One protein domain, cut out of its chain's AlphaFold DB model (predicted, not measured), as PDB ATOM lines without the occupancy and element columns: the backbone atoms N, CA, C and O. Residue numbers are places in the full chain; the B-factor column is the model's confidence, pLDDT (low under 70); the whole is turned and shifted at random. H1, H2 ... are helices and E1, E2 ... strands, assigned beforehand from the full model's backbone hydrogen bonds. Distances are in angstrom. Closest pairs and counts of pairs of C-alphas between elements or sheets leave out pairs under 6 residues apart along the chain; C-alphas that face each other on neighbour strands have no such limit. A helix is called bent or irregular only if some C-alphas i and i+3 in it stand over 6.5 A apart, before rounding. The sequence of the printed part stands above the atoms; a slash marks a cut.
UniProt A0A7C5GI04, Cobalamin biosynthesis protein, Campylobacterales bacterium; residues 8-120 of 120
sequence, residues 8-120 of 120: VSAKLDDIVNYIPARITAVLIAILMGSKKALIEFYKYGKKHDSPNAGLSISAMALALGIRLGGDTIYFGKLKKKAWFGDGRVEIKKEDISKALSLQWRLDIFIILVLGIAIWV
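This is residues 8 to 120 of the 120 residues of the protein "Cobalamin biosynthesis protein" of Campylobacterales bacterium (UniProt A0A7C5GI04). Three short helices, H2, H3 and H4, make a small up-and-down bundle, each running against the one before it, and the long helix H5 crosses one end of this bundle and sticks out past it with residues 110 to 119. A thin strand hairpin, E1 and E2, makes an arm away from the bundle, its residues 73 to 78 sticking out, while H1 sits beyond the start of H2 and touches no helix. The printed part has 113 residues with five named helices and two named strands, in the order H1 H2 H3 H4 E1 E2 H5; the two strands form one antiparallel sheet, and the class is mostly helix. The whole is only just compact, close to loose, with a radius of gyration of the C-alphas of 15.9 A and spans of 58 by 40 by 24 A.

H1, residues 8 to 16, and H2, residues 18 to 31, meet only through their link. H2 and H3, residues 35 to 45, form a helical hairpin; they touch, closest at the C-alphas of Ala 29 and Leu 38, 5.0 A apart, at a shallow tilt of 33 degrees, only just short of steep. H3 and H4, residues 53 to 64, form another, touching closest at the C-alphas of Gly 45 and Gly 54, 3.8 A apart, at a steep tilt of 36 degrees, only just past shallow. H2 and H4 touch and run the same way at 7 degrees, a shallow tilt, with the C-alphas of Ala 25 and Ser 56 closest at 4.6 A. E1, residues 72 to 74, and E2, residues 77 to 79, are an antiparallel hairpin, with N 74 and O 77 at 2.9 A and N 79 and O 72 at 2.8 A, within hydrogen-bond range. H5, residues 93 to 119, touches H2 with residues 102 to 106 alone, about perpendicular at 73 degrees, the C-alphas of Leu 31 and Arg 105 closest at 6.3 A. H5 touches H4 with residues 95 to 99 alone, only just about perpendicular at 70.0 degrees, the C-alphas of Leu 64 and Asp 95 closest at 6.5 A. Every O i to N i+4 pair is within hydrogen-bond range in H1, against 9 of 10 in H2, 5 of 7 in H3, 7 of 8 in H4 and 20 of 23 in H5.

H1 begins at C-alpha 8, (135.057, 125.728, 172.205). H2 is 20.5 A long, H3 15.9 A and H4 17.5 A; H3 is irregular, with C-alphas 39 and 42 7.6 A apart. H5, 40.2 A long, ends at C-alpha 119, (166.983, 140.350, 194.665).

The C-alphas of Gly 76 and Val 120, 58.8 A apart, are the two farthest apart. The link from E2 to H5, residues 80 to 92, is long. The printed part has no cut, and no printed residue is under 70 in pLDDT.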
ATOM      1  N   VAL A   8     135.016 125.300 170.794       78.06
ATOM      2  CA  VAL A   8     135.057 125.728 172.205       78.06
ATOM      3  C   VAL A   8     136.503 125.807 172.696       78.06
ATOM      4  O   VAL A   8     136.875 126.808 173.290       78.06
ATOM      5  N   SER A   9     137.323 124.806 172.363       80.75
ATOM      6  CA  SER A   9     138.754 124.793 172.691       80.75
ATOM      7  C   SER A   9     139.502 125.955 172.025       80.75
ATOM      8  O   SER A   9     140.186 126.708 172.703       80.75
ATOM      9  N   ALA A  10     139.269 126.194 170.730       78.44
ATOM     10  CA  ALA A  10     139.868 127.312 169.997       78.44
ATOM     11  C   ALA A  10     139.452 128.681 170.560       78.44
ATOM     12  O   ALA A  10     140.274 129.581 170.669       78.44
ATOM     13  N   LYS A  11     138.186 128.838 170.971       81.50
ATOM     14  CA  LYS A  11     137.730 130.070 171.631       81.50
ATOM     15  C   LYS A  11     138.368 130.269 173.003       81.50
ATOM     16  O   LYS A  11     138.686 131.400 173.350       81.50
ATOM     17  N   LEU A  12     138.508 129.202 173.789       87.06
ATOM     18  CA  LEU A  12     139.155 129.279 175.096       87.06
ATOM     19  C   LEU A  12     140.637 129.639 174.946       87.06
ATOM     20  O   LEU A  12     141.109 130.523 175.655       87.06
ATOM     21  N   ASP A  13     141.331 129.024 173.987       86.56
ATOM     22  CA  ASP A  13     142.711 129.370 173.638       86.56
ATOM     23  C   ASP A  13     142.832 130.848 173.241       86.56
ATOM     24  O   ASP A  13     143.676 131.568 173.777       86.56
ATOM     25  N   ASP A  14     141.922 131.342 172.395       88.12
ATOM     26  CA  ASP A  14     141.907 132.751 172.000       88.12
ATOM     27  C   ASP A  14     141.680 133.703 173.196       88.12
ATOM     28  O   ASP A  14     142.231 134.807 173.221       88.12
ATOM     29  N   ILE A  15     140.902 133.304 174.206       89.94
ATOM     30  CA  ILE A  15     140.680 134.111 175.418       89.94
ATOM     31  C   ILE A  15     141.933 134.121 176.295       89.94
ATOM     32  O   ILE A  15     142.402 135.193 176.683       89.94
ATOM     33  N   VAL A  16     142.494 132.945 176.587       92.75
ATOM     34  CA  VAL A  16     143.679 132.805 177.450       92.75
ATOM     35  C   VAL A  16     144.878 133.532 176.842       92.75
ATOM     36  O   VAL A  16     145.595 134.243 177.545       92.75
ATOM     37  N   ASN A  17     145.051 133.438 175.523       94.56
ATOM     38  CA  ASN A  17     146.145 134.086 174.807       94.56
ATOM     39  C   ASN A  17     145.882 135.555 174.461       94.56
ATOM     40  O   ASN A  17     146.761 136.197 173.880       94.56
ATOM     41  N   TYR A  18     144.732 136.123 174.843       94.62
ATOM     42  CA  TYR A  18     144.405 137.502 174.500       94.62
ATOM     43  C   TYR A  18     145.463 138.476 175.019       94.62
ATOM     44  O   TYR A  18     146.088 139.166 174.217       94.62
ATOM     45  N   ILE A  19     145.711 138.500 176.332       96.56
ATOM     46  CA  ILE A  19     146.717 139.375 176.955       96.56
ATOM     47  C   ILE A  19     148.148 138.948 176.575       96.56
ATOM     48  O   ILE A  19     148.886 139.808 176.076       96.56
ATOM     49  N   PRO A  20     148.541 137.659 176.709       96.19
ATOM     50  CA  PRO A  20     149.883 137.204 176.347       96.19
ATOM     51  C   PRO A  20     150.298 137.595 174.928       96.19
ATOM     52  O   PRO A  20     151.406 138.084 174.728       96.19
ATOM     53  N   ALA A  21     149.406 137.487 173.940       97.00
ATOM     54  CA  ALA A  21     149.744 137.816 172.556       97.00
ATOM     55  C   ALA A  21     150.090 139.301 172.345       97.00
ATOM     56  O   ALA A  21     150.960 139.615 171.528       97.00
ATOM     57  N   ARG A  22     149.445 140.225 173.079       97.69
ATOM     58  CA  ARG A  22     149.784 141.661 173.012       97.69
ATOM     59  C   ARG A  22     151.142 141.917 173.652       97.69
ATOM     60  O   ARG A  22     151.954 142.624 173.061       97.69
ATOM     61  N   ILE A  23     151.389 141.316 174.815       97.88
ATOM     62  CA  ILE A  23     152.676 141.424 175.512       97.88
ATOM     63  C   ILE A  23     153.794 140.910 174.603       97.88
ATOM     64  O   ILE A  23     154.769 141.622 174.384       97.88
ATOM     65  N   THR A  24     153.617 139.743 173.981       97.75
ATOM     66  CA  THR A  24     154.585 139.176 173.031       97.75
ATOM     67  C   THR A  24     154.879 140.126 171.872       97.75
ATOM     68  O   THR A  24     156.040 140.343 171.538       97.75
ATOM     69  N   ALA A  25     153.858 140.736 171.265       98.25
ATOM     70  CA  ALA A  25     154.062 141.680 170.166       98.25
ATOM     71  C   ALA A  25     154.835 142.941 170.599       98.25
ATOM     72  O   ALA A  25     155.724 143.398 169.877       98.25
ATOM     73  N   VAL A  26     154.542 143.469 171.792       98.50
ATOM     74  CA  VAL A  26     155.267 144.607 172.379       98.50
ATOM     75  C   VAL A  26     156.713 144.229 172.707       98.50
ATOM     76  O   VAL A  26     157.622 144.979 172.355       98.50
ATOM     77  N   LEU A  27     156.950 143.057 173.301       98.31
ATOM     78  CA  LEU A  27     158.297 142.557 173.592       98.31
ATOM     79  C   LEU A  27     159.121 142.387 172.317       98.31
ATOM     80  O   LEU A  27     160.259 142.843 172.277       98.31
ATOM     81  N   ILE A  28     158.546 141.814 171.252       98.62
ATOM     82  CA  ILE A  28     159.211 141.733 169.944       98.62
ATOM     83  C   ILE A  28     159.616 143.135 169.479       98.62
ATOM     84  O   ILE A  28     160.765 143.345 169.098       98.62
ATOM     85  N   ALA A  29     158.699 144.105 169.526       98.44
ATOM     86  CA  ALA A  29     158.975 145.461 169.068       98.44
ATOM     87  C   ALA A  29     160.092 146.148 169.873       98.44
ATOM     88  O   ALA A  29     160.979 146.760 169.275       98.44
ATOM     89  N   ILE A  30     160.073 146.017 171.203       98.44
ATOM     90  CA  ILE A  30     161.073 146.606 172.104       98.44
ATOM     91  C   ILE A  30     162.430 145.926 171.923       98.44
ATOM     92  O   ILE A  30     163.421 146.602 171.653       98.44
ATOM     93  N   LEU A  31     162.484 144.594 172.008       98.25
ATOM     94  CA  LEU A  31     163.735 143.837 171.932       98.25
ATOM     95  C   LEU A  31     164.375 143.922 170.544       98.25
ATOM     96  O   LEU A  31     165.597 143.880 170.428       98.25
ATOM     97  N   MET A  32     163.584 144.094 169.482       97.81
ATOM     98  CA  MET A  32     164.099 144.357 168.135       97.81
ATOM     99  C   MET A  32     164.422 145.837 167.879       97.81
ATOM    100  O   MET A  32     164.986 146.150 166.832       97.81
ATOM    101  N   GLY A  33     164.085 146.748 168.799       97.69
ATOM    102  CA  GLY A  33     164.319 148.187 168.649       97.69
ATOM    103  C   GLY A  33     163.468 148.847 167.557       97.69
ATOM    104  O   GLY A  33     163.880 149.846 166.969       97.69
ATOM    105  N   SER A  34     162.291 148.297 167.244       98.31
ATOM    106  CA  SER A  34     161.442 148.782 166.151       98.31
ATOM    107  C   SER A  34     160.260 149.604 166.659       98.31
ATOM    108  O   SER A  34     159.213 149.077 167.045       98.31
ATOM    109  N   LYS A  35     160.387 150.932 166.556       98.25
ATOM    110  CA  LYS A  35     159.282 151.875 166.804       98.25
ATOM    111  C   LYS A  35     158.085 151.601 165.890       98.25
ATOM    112  O   LYS A  35     156.940 151.695 166.323       98.25
ATOM    113  N   LYS A  36     158.346 151.231 164.631       98.19
ATOM    114  CA  LYS A  36     157.289 150.905 163.670       98.19
ATOM    115  C   LYS A  36     156.504 149.670 164.109       98.19
ATOM    116  O   LYS A  36     155.277 149.707 164.098       98.19
ATOM    117  N   ALA A  37     157.197 148.615 164.543       98.31
ATOM    118  CA  ALA A  37     156.540 147.434 165.092       98.31
ATOM    119  C   ALA A  37     155.671 147.802 166.295       98.31
ATOM    120  O   ALA A  37     154.510 147.413 166.316       98.31
ATOM    121  N   LEU A  38     156.180 148.619 167.225       98.38
ATOM    122  CA  LEU A  38     155.463 149.011 168.443       98.38
ATOM    123  C   LEU A  38     154.147 149.753 168.155       98.38
ATOM    124  O   LEU A  38     153.162 149.552 168.859       98.38
ATOM    125  N   ILE A  39     154.126 150.588 167.113       98.31
ATOM    126  CA  ILE A  39     152.967 151.419 166.759       98.31
ATOM    127  C   ILE A  39     151.985 150.668 165.852       98.31
ATOM    128  O   ILE A  39     150.770 150.813 165.991       98.31
ATOM    129  N   GLU A  40     152.481 149.869 164.904       98.31
ATOM    130  CA  GLU A  40     151.651 149.343 163.817       98.31
ATOM    131  C   GLU A  40     151.305 147.852 163.927       98.31
ATOM    132  O   GLU A  40     150.448 147.396 163.162       98.31
ATOM    133  N   PHE A  41     151.882 147.072 164.856       98.12
ATOM    134  CA  PHE A  41     151.637 145.618 164.902       98.12
ATOM    135  C   PHE A  41     150.141 145.269 164.958       98.12
ATOM    136  O   PHE A  41     149.694 144.338 164.287       98.12
ATOM    137  N   TYR A  42     149.343 146.051 165.691       97.88
ATOM    138  CA  TYR A  42     147.910 145.810 165.840       97.88
ATOM    139  C   TYR A  42     147.128 146.041 164.536       97.88
ATOM    140  O   TYR A  42     146.236 145.260 164.193       97.88
ATOM    141  N   LYS A  43     147.491 147.077 163.763       97.62
ATOM    142  CA  LYS A  43     146.858 147.433 162.477       97.62
ATOM    143  C   LYS A  43     146.912 146.276 161.480       97.62
ATOM    144  O   LYS A  43     145.939 146.048 160.757       97.62
ATOM    145  N   TYR A  44     148.036 145.567 161.432       97.19
ATOM    146  CA  TYR A  44     148.219 144.412 160.555       97.19
ATOM    147  C   TYR A  44     147.722 143.119 161.205       97.19
ATOM    148  O   TYR A  44     147.047 142.332 160.543       97.19
ATOM    149  N   GLY A  45     147.977 142.927 162.498       96.12
ATOM    150  CA  GLY A  45     147.703 141.665 163.175       96.12
ATOM    151  C   GLY A  45     146.221 141.352 163.333       96.12
ATOM    152  O   GLY A  45     145.837 140.192 163.218       96.12
ATOM    153  N   LYS A  46     145.362 142.371 163.467       95.56
ATOM    154  CA  LYS A  46     143.900 142.184 163.534       95.56
ATOM    155  C   LYS A  46     143.268 141.617 162.254       95.56
ATOM    156  O   LYS A  46     142.080 141.327 162.248       95.56
ATOM    157  N   LYS A  47     144.029 141.522 161.156       94.06
ATOM    158  CA  LYS A  47     143.573 140.940 159.883       94.06
ATOM    159  C   LYS A  47     143.675 139.410 159.856       94.06
ATOM    160  O   LYS A  47     143.270 138.802 158.871       94.06
ATOM    161  N   HIS A  48     144.287 138.804 160.873       92.50
ATOM    162  CA  HIS A  48     144.380 137.355 161.013       92.50
ATOM    163  C   HIS A  48     143.057 136.779 161.548       92.50
ATOM    164  O   HIS A  48     142.369 137.443 162.318       92.50
ATOM    165  N   ASP A  49     142.724 135.539 161.169       88.00
ATOM    166  CA  ASP A  49     141.481 134.870 161.592       88.00
ATOM    167  C   ASP A  49     141.390 134.735 163.129       88.00
ATOM    168  O   ASP A  49     140.333 134.951 163.715       88.00
ATOM    169  N   SER A  50     142.514 134.414 163.786       88.19
ATOM    170  CA  SER A  50     142.669 134.510 165.251       88.19
ATOM    171  C   SER A  50     143.054 135.936 165.684       88.19
ATOM    172  O   SER A  50     144.006 136.494 165.121       88.19
ATOM    173  N   PRO A  51     142.419 136.486 166.742       88.44
ATOM    174  CA  PRO A  51     142.712 137.809 167.304       88.44
ATOM    175  C   PRO A  51     144.086 137.916 167.989       88.44
ATOM    176  O   PRO A  51     144.445 139.003 168.458       88.44
ATOM    177  N   ASN A  52     144.831 136.810 168.083       94.75
ATOM    178  CA  ASN A  52     146.093 136.713 168.815       94.75
ATOM    179  C   ASN A  52     147.276 136.473 167.883       94.75
ATOM    180  O   ASN A  52     148.246 137.231 167.908       94.75
ATOM    181  N   ALA A  53     147.176 135.455 167.025       92.12
ATOM    182  CA  ALA A  53     148.299 134.990 166.212       92.12
ATOM    183  C   ALA A  53     148.868 136.078 165.285       92.12
ATOM    184  O   ALA A  53     150.081 136.190 165.117       92.12
ATOM    185  N   GLY A  54     148.013 136.934 164.718       95.75
ATOM    186  CA  GLY A  54     148.461 137.980 163.800       95.75
ATOM    187  C   GLY A  54     149.345 139.054 164.441       95.75
ATOM    188  O   GLY A  54     150.102 139.714 163.726       95.75
ATOM    189  N   LEU A  55     149.270 139.254 165.763       98.00
ATOM    190  CA  LEU A  55     149.987 140.335 166.447       98.00
ATOM    191  C   LEU A  55     151.500 140.107 166.458       98.00
ATOM    192  O   LEU A  55     152.248 140.999 166.059       98.00
ATOM    193  N   SER A  56     151.948 138.916 166.858       97.38
ATOM    194  CA  SER A  56     153.374 138.562 166.892       97.38
ATOM    195  C   SER A  56     153.966 138.466 165.485       97.38
ATOM    196  O   SER A  56     155.059 138.982 165.246       97.38
ATOM    197  N   ILE A  57     153.212 137.907 164.528       97.62
ATOM    198  CA  ILE A  57     153.595 137.861 163.107       97.62
ATOM    199  C   ILE A  57     153.820 139.281 162.575       97.62
ATOM    200  O   ILE A  57     154.836 139.558 161.939       97.62
ATOM    201  N   SER A  58     152.892 140.197 162.863       98.19
ATOM    202  CA  SER A  58     152.986 141.587 162.412       98.19
ATOM    203  C   SER A  58     154.124 142.344 163.082       98.19
ATOM    204  O   SER A  58     154.833 143.080 162.402       98.19
ATOM    205  N   ALA A  59     154.327 142.153 164.388       98.50
ATOM    206  CA  ALA A  59     155.429 142.775 165.113       98.50
ATOM    207  C   ALA A  59     156.785 142.356 164.528       98.50
ATOM    208  O   ALA A  59     157.616 143.214 164.238       98.50
ATOM    209  N   MET A  60     156.978 141.057 164.275       98.56
ATOM    210  CA  MET A  60     158.208 140.545 163.669       98.56
ATOM    211  C   MET A  60     158.392 141.056 162.235       98.56
ATOM    212  O   MET A  60     159.466 141.542 161.886       98.56
ATOM    213  N   ALA A  61     157.340 141.013 161.411       98.31
ATOM    214  CA  ALA A  61     157.409 141.492 160.032       98.31
ATOM    215  C   ALA A  61     157.820 142.976 159.962       98.31
ATOM    216  O   ALA A  61     158.748 143.341 159.239       98.31
ATOM    217  N   LEU A  62     157.189 143.822 160.783       98.56
ATOM    218  CA  LEU A  62     157.511 145.246 160.883       98.56
ATOM    219  C   LEU A  62     158.911 145.497 161.462       98.56
ATOM    220  O   LEU A  62     159.578 146.442 161.045       98.56
ATOM    221  N   ALA A  63     159.368 144.670 162.406       98.38
ATOM    222  CA  ALA A  63     160.706 144.773 162.984       98.38
ATOM    223  C   ALA A  63     161.814 144.436 161.977       98.38
ATOM    224  O   ALA A  63     162.862 145.078 161.979       98.38
ATOM    225  N   LEU A  64     161.570 143.470 161.093       98.25
ATOM    226  CA  LEU A  64     162.518 143.062 160.054       98.25
ATOM    227  C   LEU A  64     162.416 143.909 158.772       98.25
ATOM    228  O   LEU A  64     163.273 143.801 157.895       98.25
ATOM    229  N   GLY A  65     161.382 144.747 158.646       98.00
ATOM    230  CA  GLY A  65     161.120 145.516 157.425       98.00
ATOM    231  C   GLY A  65     160.633 144.640 156.268       98.00
ATOM    232  O   GLY A  65     160.950 144.905 155.106       98.00
ATOM    233  N   ILE A  66     159.872 143.589 156.583       98.12
ATOM    234  CA  ILE A  66     159.331 142.612 155.630       98.12
ATOM    235  C   ILE A  66     157.806 142.577 155.705       98.12
ATOM    236  O   ILE A  66     157.194 143.193 156.580       98.12
ATOM    237  N   ARG A  67     157.177 141.847 154.786       95.12
ATOM    238  CA  ARG A  67     155.776 141.443 154.923       95.12
ATOM    239  C   ARG A  67     155.647 139.927 154.894       95.12
ATOM    240  O   ARG A  67     156.247 139.268 154.053       95.12
ATOM    241  N   LEU A  68     154.861 139.391 155.822       95.25
ATOM    242  CA  LEU A  68     154.579 137.962 155.962       95.25
ATOM    243  C   LEU A  68     153.116 137.667 155.603       95.25
ATOM    244  O   LEU A  68     152.269 138.559 155.638       95.25
ATOM    245  N   GLY A  69     152.806 136.409 155.288       91.75
ATOM    246  CA  GLY A  69     151.466 135.990 154.874       91.75
ATOM    247  C   GLY A  69     151.267 136.108 153.364       91.75
ATOM    248  O   GLY A  69     152.118 135.658 152.601       91.75
ATOM    249  N   GLY A  70     150.141 136.687 152.952       88.75
ATOM    250  CA  GLY A  70     149.786 136.812 151.540       88.75
ATOM    251  C   GLY A  70     149.107 135.585 150.938       88.75
ATOM    252  O   GLY A  70     148.835 134.587 151.611       88.75
ATOM    253  N   ASP A  71     148.774 135.701 149.655       87.00
ATOM    254  CA  ASP A  71     147.956 134.727 148.942       87.00
ATOM    255  C   ASP A  71     148.601 133.337 148.930       87.00
ATOM    256  O   ASP A  71     149.794 133.169 148.693       87.00
ATOM    257  N   THR A  72     147.783 132.317 149.187       84.56
ATOM    258  CA  THR A  72     148.229 130.919 149.257       84.56
ATOM    259  C   THR A  72     147.343 130.058 148.376       84.56
ATOM    260  O   THR A  72     146.127 130.234 148.355       84.56
ATOM    261  N   ILE A  73     147.934 129.117 147.645       83.81
ATOM    262  CA  ILE A  73     147.182 128.162 146.831       83.81
ATOM    263  C   ILE A  73     146.955 126.908 147.675       83.81
ATOM    264  O   ILE A  73     147.906 126.231 148.056       83.81
ATOM    265  N   TYR A  74     145.693 126.593 147.963       80.81
ATOM    266  CA  TYR A  74     145.296 125.345 148.618       80.81
ATOM    267  C   TYR A  74     144.407 124.549 147.673       80.81
ATOM    268  O   TYR A  74     143.394 125.063 147.204       80.81
ATOM    269  N   PHE A  75     144.769 123.292 147.402       85.44
ATOM    270  CA  PHE A  75     143.998 122.394 146.529       85.44
ATOM    271  C   PHE A  75     143.646 123.030 145.166       85.44
ATOM    272  O   PHE A  75     142.512 122.946 144.700       85.44
ATOM    273  N   GLY A  76     144.601 123.750 144.565       87.38
ATOM    274  CA  GLY A  76     144.417 124.456 143.290       87.38
ATOM    275  C   GLY A  76     143.570 125.735 143.360       87.38
ATOM    276  O   GLY A  76     143.398 126.401 142.343       87.38
ATOM    277  N   LYS A  77     143.061 126.120 144.536       86.06
ATOM    278  CA  LYS A  77     142.290 127.355 144.732       86.06
ATOM    279  C   LYS A  77     143.135 128.424 145.413       86.06
ATOM    280  O   LYS A  77     143.734 128.187 146.463       86.06
ATOM    281  N   LEU A  78     143.136 129.622 144.833       87.06
ATOM    282  CA  LEU A  78     143.741 130.801 145.440       87.06
ATOM    283  C   LEU A  78     142.930 131.211 146.675       87.06
ATOM    284  O   LEU A  78     141.773 131.620 146.566       87.06
ATOM    285  N   LYS A  79     143.542 131.126 147.853       86.06
ATOM    286  CA  LYS A  79     143.009 131.678 149.094       86.06
ATOM    287  C   LYS A  79     143.714 132.999 149.373       86.06
ATOM    288  O   LYS A  79     144.894 133.013 149.735       86.06
ATOM    289  N   LYS A  80     142.967 134.097 149.241       85.81
ATOM    290  CA  LYS A  80     143.442 135.422 149.644       85.81
ATOM    291  C   LYS A  80     143.629 135.453 151.156       85.81
ATOM    292  O   LYS A  80     142.687 135.161 151.895       85.81
ATOM    293  N   LYS A  81     144.835 135.781 151.614       87.25
ATOM    294  CA  LYS A  81     145.134 135.989 153.038       87.25
ATOM    295  C   LYS A  81     145.732 137.372 153.236       87.25
ATOM    296  O   LYS A  81     146.298 137.966 152.323       87.25
ATOM    297  N   ALA A  82     145.593 137.887 154.450       91.38
ATOM    298  CA  ALA A  82     146.151 139.177 154.798       91.38
ATOM    299  C   ALA A  82     147.686 139.183 154.712       91.38
ATOM    300  O   ALA A  82     148.352 138.183 154.986       91.38
ATOM    301  N   TRP A  83     148.226 140.351 154.373       95.19
ATOM    302  CA  TRP A  83     149.634 140.674 154.568       95.19
ATOM    303  C   TRP A  83     149.842 141.282 155.955       95.19
ATOM    304  O   TRP A  83     149.094 142.176 156.374       95.19
ATOM    305  N   PHE A  84     150.887 140.815 156.630       96.88
ATOM    306  CA  PHE A  84     151.330 141.283 157.935       96.88
ATOM    307  C   PHE A  84     152.607 142.102 157.763       96.88
ATOM    308  O   PHE A  84     153.637 141.550 157.388       96.88
ATOM    309  N   GLY A  85     152.523 143.412 158.003       96.75
ATOM    310  CA  GLY A  85     153.570 144.371 157.649       96.75
ATOM    311  C   GLY A  85     153.438 144.918 156.223       96.75
ATOM    312  O   GLY A  85     152.570 144.514 155.445       96.75
ATOM    313  N   ASP A  86     154.302 145.870 155.896       96.44
ATOM    314  CA  ASP A  86     154.331 146.633 154.639       96.44
ATOM    315  C   ASP A  86     155.741 146.739 154.042       96.44
ATOM    316  O   ASP A  86     156.014 147.592 153.200       96.44
ATOM    317  N   GLY A  87     156.646 145.871 154.489       96.31
ATOM    318  CA  GLY A  87     157.994 145.794 153.959       96.31
ATOM    319  C   GLY A  87     158.088 145.007 152.652       96.31
ATOM    320  O   GLY A  87     157.110 144.752 151.943       96.31
ATOM    321  N   ARG A  88     159.307 144.570 152.345       96.75
ATOM    322  CA  ARG A  88     159.588 143.747 151.159       96.75
ATOM    323  C   ARG A  88     159.016 142.326 151.278       96.75
ATOM    324  O   ARG A  88     158.850 141.803 152.376       96.75
ATOM    325  N   VAL A  89     158.727 141.713 150.123       93.62
ATOM    326  CA  VAL A  89     158.238 140.318 150.015       93.62
ATOM    327  C   VAL A  89     159.381 139.321 150.095       93.62
ATOM    328  O   VAL A  89     159.257 138.285 150.732       93.62
ATOM    329  N   GLU A  90     160.479 139.620 149.403       95.06
ATOM    330  CA  GLU A  90     161.628 138.730 149.307       95.06
ATOM    331  C   GLU A  90     162.280 138.601 150.681       95.06
ATOM    332  O   GLU A  90     162.790 139.594 151.197       95.06
ATOM    333  N   ILE A  91     162.248 137.406 151.272       95.69
ATOM    334  CA  ILE A  91     162.890 137.099 152.554       95.69
ATOM    335  C   ILE A  91     164.328 136.670 152.278       95.69
ATOM    336  O   ILE A  91     164.559 135.735 151.512       95.69
ATOM    337  N   LYS A  92     165.290 137.341 152.915       96.94
ATOM    338  CA  LYS A  92     166.720 137.061 152.755       96.94
ATOM    339  C   LYS A  92     167.263 136.288 153.951       96.94
ATOM    340  O   LYS A  92     166.666 136.273 155.028       96.94
ATOM    341  N   LYS A  93     168.433 135.668 153.788       97.19
ATOM    342  CA  LYS A  93     169.095 134.907 154.860       97.19
ATOM    343  C   LYS A  93     169.364 135.775 156.093       97.19
ATOM    344  O   LYS A  93     169.206 135.307 157.219       97.19
ATOM    345  N   GLU A  94     169.699 137.047 155.890       97.12
ATOM    346  CA  GLU A  94     169.976 137.993 156.975       97.12
ATOM    347  C   GLU A  94     168.743 138.232 157.857       97.12
ATOM    348  O   GLU A  94     168.887 138.531 159.039       97.12
ATOM    349  N   ASP A  95     167.532 138.069 157.317       97.56
ATOM    350  CA  ASP A  95     166.291 138.210 158.086       97.56
ATOM    351  C   ASP A  95     166.091 137.073 159.051       97.56
ATOM    352  O   ASP A  95     165.632 137.294 160.166       97.56
ATOM    353  N   ILE A  96     166.463 135.869 158.628       96.69
ATOM    354  CA  ILE A  96     166.416 134.685 159.473       96.69
ATOM    355  C   ILE A  96     167.395 134.886 160.627       96.69
ATOM    356  O   ILE A  96     167.010 134.752 161.785       96.69
ATOM    357  N   SER A  97     168.630 135.307 160.338       97.38
ATOM    358  CA  SER A  97     169.621 135.606 161.378       97.38
ATOM    359  C   SER A  97     169.159 136.718 162.329       97.38
ATOM    360  O   SER A  97     169.316 136.592 163.542       97.38
ATOM    361  N   LYS A  98     168.538 137.785 161.812       97.12
ATOM    362  CA  LYS A  98     167.972 138.862 162.643       97.12
ATOM    363  C   LYS A  98     166.790 138.385 163.484       97.12
ATOM    364  O   LYS A  98     166.733 138.723 164.664       97.12
ATOM    365  N   ALA A  99     165.883 137.594 162.919       97.31
ATOM    366  CA  ALA A  99     164.745 137.028 163.637       97.31
ATOM    367  C   ALA A  99     165.210 136.117 164.779       97.31
ATOM    368  O   ALA A  99     164.725 136.246 165.898       97.31
ATOM    369  N   LEU A 100     166.199 135.256 164.516       97.38
ATOM    370  CA  LEU A 100     166.799 134.380 165.525       97.38
ATOM    371  C   LEU A 100     167.538 135.166 166.612       97.38
ATOM    372  O   LEU A 100     167.534 134.752 167.768       97.38
ATOM    373  N   SER A 101     168.093 136.340 166.288       96.62
ATOM    374  CA  SER A 101     168.745 137.190 167.291       96.62
ATOM    375  C   SER A 101     167.810 137.664 168.408       96.62
ATOM    376  O   SER A 101     168.287 138.020 169.485       96.62
ATOM    377  N   LEU A 102     166.488 137.637 168.186       97.44
ATOM    378  CA  LEU A 102     165.498 137.925 169.221       97.44
ATOM    379  C   LEU A 102     165.589 136.943 170.393       97.44
ATOM    380  O   LEU A 102     165.361 137.360 171.524       97.44
ATOM    381  N   GLN A 103     165.930 135.675 170.139       96.19
ATOM    382  CA  GLN A 103     165.983 134.648 171.179       96.19
ATOM    383  C   GLN A 103     166.965 135.043 172.283       96.19
ATOM    384  O   GLN A 103     166.560 135.208 173.427       96.19
ATOM    385  N   TRP A 104     168.221 135.329 171.932       96.88
ATOM    386  CA  TRP A 104     169.226 135.720 172.924       96.88
ATOM    387  C   TRP A 104     168.874 137.031 173.639       96.88
ATOM    388  O   TRP A 104     169.161 137.187 174.823       96.88
ATOM    389  N   ARG A 105     168.216 137.978 172.952       97.56
ATOM    390  CA  ARG A 105     167.736 139.226 173.576       97.56
ATOM    391  C   ARG A 105     166.634 138.957 174.600       97.56
ATOM    392  O   ARG A 105     166.617 139.595 175.650       97.56
ATOM    393  N   LEU A 106     165.727 138.033 174.291       96.75
ATOM    394  CA  LEU A 106     164.657 137.615 175.189       96.75
ATOM    395  C   LEU A 106     165.210 136.842 176.390       96.75
ATOM    396  O   LEU A 106     164.800 137.124 177.510       96.75
ATOM    397  N   ASP A 107     166.167 135.939 176.174       96.88
ATOM    398  CA  ASP A 107     166.813 135.176 177.247       96.88
ATOM    399  C   ASP A 107     167.496 136.116 178.250       96.88
ATOM    400  O   ASP A 107     167.250 136.028 179.452       96.88
ATOM    401  N   ILE A 108     168.282 137.084 177.759       97.44
ATOM    402  CA  ILE A 108     168.908 138.114 178.603       97.44
ATOM    403  C   ILE A 108     167.844 138.918 179.356       97.44
ATOM    404  O   ILE A 108     167.977 139.136 180.558       97.44
ATOM    405  N   PHE A 109     166.777 139.343 178.673       96.81
ATOM    406  CA  PHE A 109     165.685 140.083 179.304       96.81
ATOM    407  C   PHE A 109     165.036 139.287 180.445       96.81
ATOM    408  O   PHE A 109     164.852 139.826 181.535       96.81
ATOM    409  N   ILE A 110     164.742 138.003 180.231       96.12
ATOM    410  CA  ILE A 110     164.152 137.127 181.249       96.12
ATOM    411  C   ILE A 110     165.108 136.944 182.429       96.12
ATOM    412  O   ILE A 110     164.679 137.083 183.574       96.12
ATOM    413  N   ILE A 111     166.392 136.680 182.171       97.25
ATOM    414  CA  ILE A 111     167.407 136.528 183.224       97.25
ATOM    415  C   ILE A 111     167.483 137.791 184.087       97.25
ATOM    416  O   ILE A 111     167.513 137.686 185.310       97.25
ATOM    417  N   LEU A 112     167.466 138.977 183.476       96.44
ATOM    418  CA  LEU A 112     167.485 140.244 184.210       96.44
ATOM    419  C   LEU A 112     166.217 140.441 185.046       96.44
ATOM    420  O   LEU A 112     166.315 140.791 186.219       96.44
ATOM    421  N   VAL A 113     165.036 140.191 184.475       95.69
ATOM    422  CA  VAL A 113     163.758 140.331 185.194       95.69
ATOM    423  C   VAL A 113     163.688 139.376 186.386       95.69
ATOM    424  O   VAL A 113     163.329 139.801 187.483       95.69
ATOM    425  N   LEU A 114     164.066 138.110 186.199       95.88
ATOM    426  CA  LEU A 114     164.093 137.122 187.281       95.88
ATOM    427  C   LEU A 114     165.171 137.442 188.320       95.88
ATOM    428  O   LEU A 114     164.910 137.327 189.512       95.88
ATOM    429  N   GLY A 115     166.357 137.880 187.890       95.56
ATOM    430  CA  GLY A 115     167.438 138.277 188.791       95.56
ATOM    431  C   GLY A 115     167.046 139.452 189.689       95.56
ATOM    432  O   GLY A 115     167.299 139.411 190.888       95.56
ATOM    433  N   ILE A 116     166.361 140.456 189.132       94.56
ATOM    434  CA  ILE A 116     165.805 141.576 189.905       94.56
ATOM    435  C   ILE A 116     164.712 141.080 190.857       94.56
ATOM    436  O   ILE A 116     164.709 141.464 192.020       94.56
ATOM    437  N   ALA A 117     163.811 140.211 190.394       91.94
ATOM    438  CA  ALA A 117     162.712 139.697 191.213       91.94
ATOM    439  C   ALA A 117     163.169 138.814 192.388       91.94
ATOM    440  O   ALA A 117     162.455 138.726 193.374       91.94
ATOM    441  N   ILE A 118     164.323 138.148 192.276       92.88
ATOM    442  CA  ILE A 118     164.932 137.374 193.372       92.88
ATOM    443  C   ILE A 118     165.678 138.290 194.353       92.88
ATOM    444  O   ILE A 118     165.829 137.952 195.523       92.88
ATOM    445  N   TRP A 119     166.201 139.413 193.863       85.31
ATOM    446  CA  TRP A 119     166.983 140.350 194.665       85.31
ATOM    447  C   TRP A 119     166.121 141.280 195.536       85.31
ATOM    448  O   TRP A 119     166.606 141.754 196.563       85.31
ATOM    449  N   VAL A 120     164.876 141.535 195.124       72.88
ATOM    450  CA  VAL A 120     163.856 142.303 195.866       72.88
ATOM    451  C   VAL A 120     163.101 141.395 196.829       72.88
ATOM    452  O   VAL A 120     162.919 141.820 197.991       72.88
TER     453      VAL A 120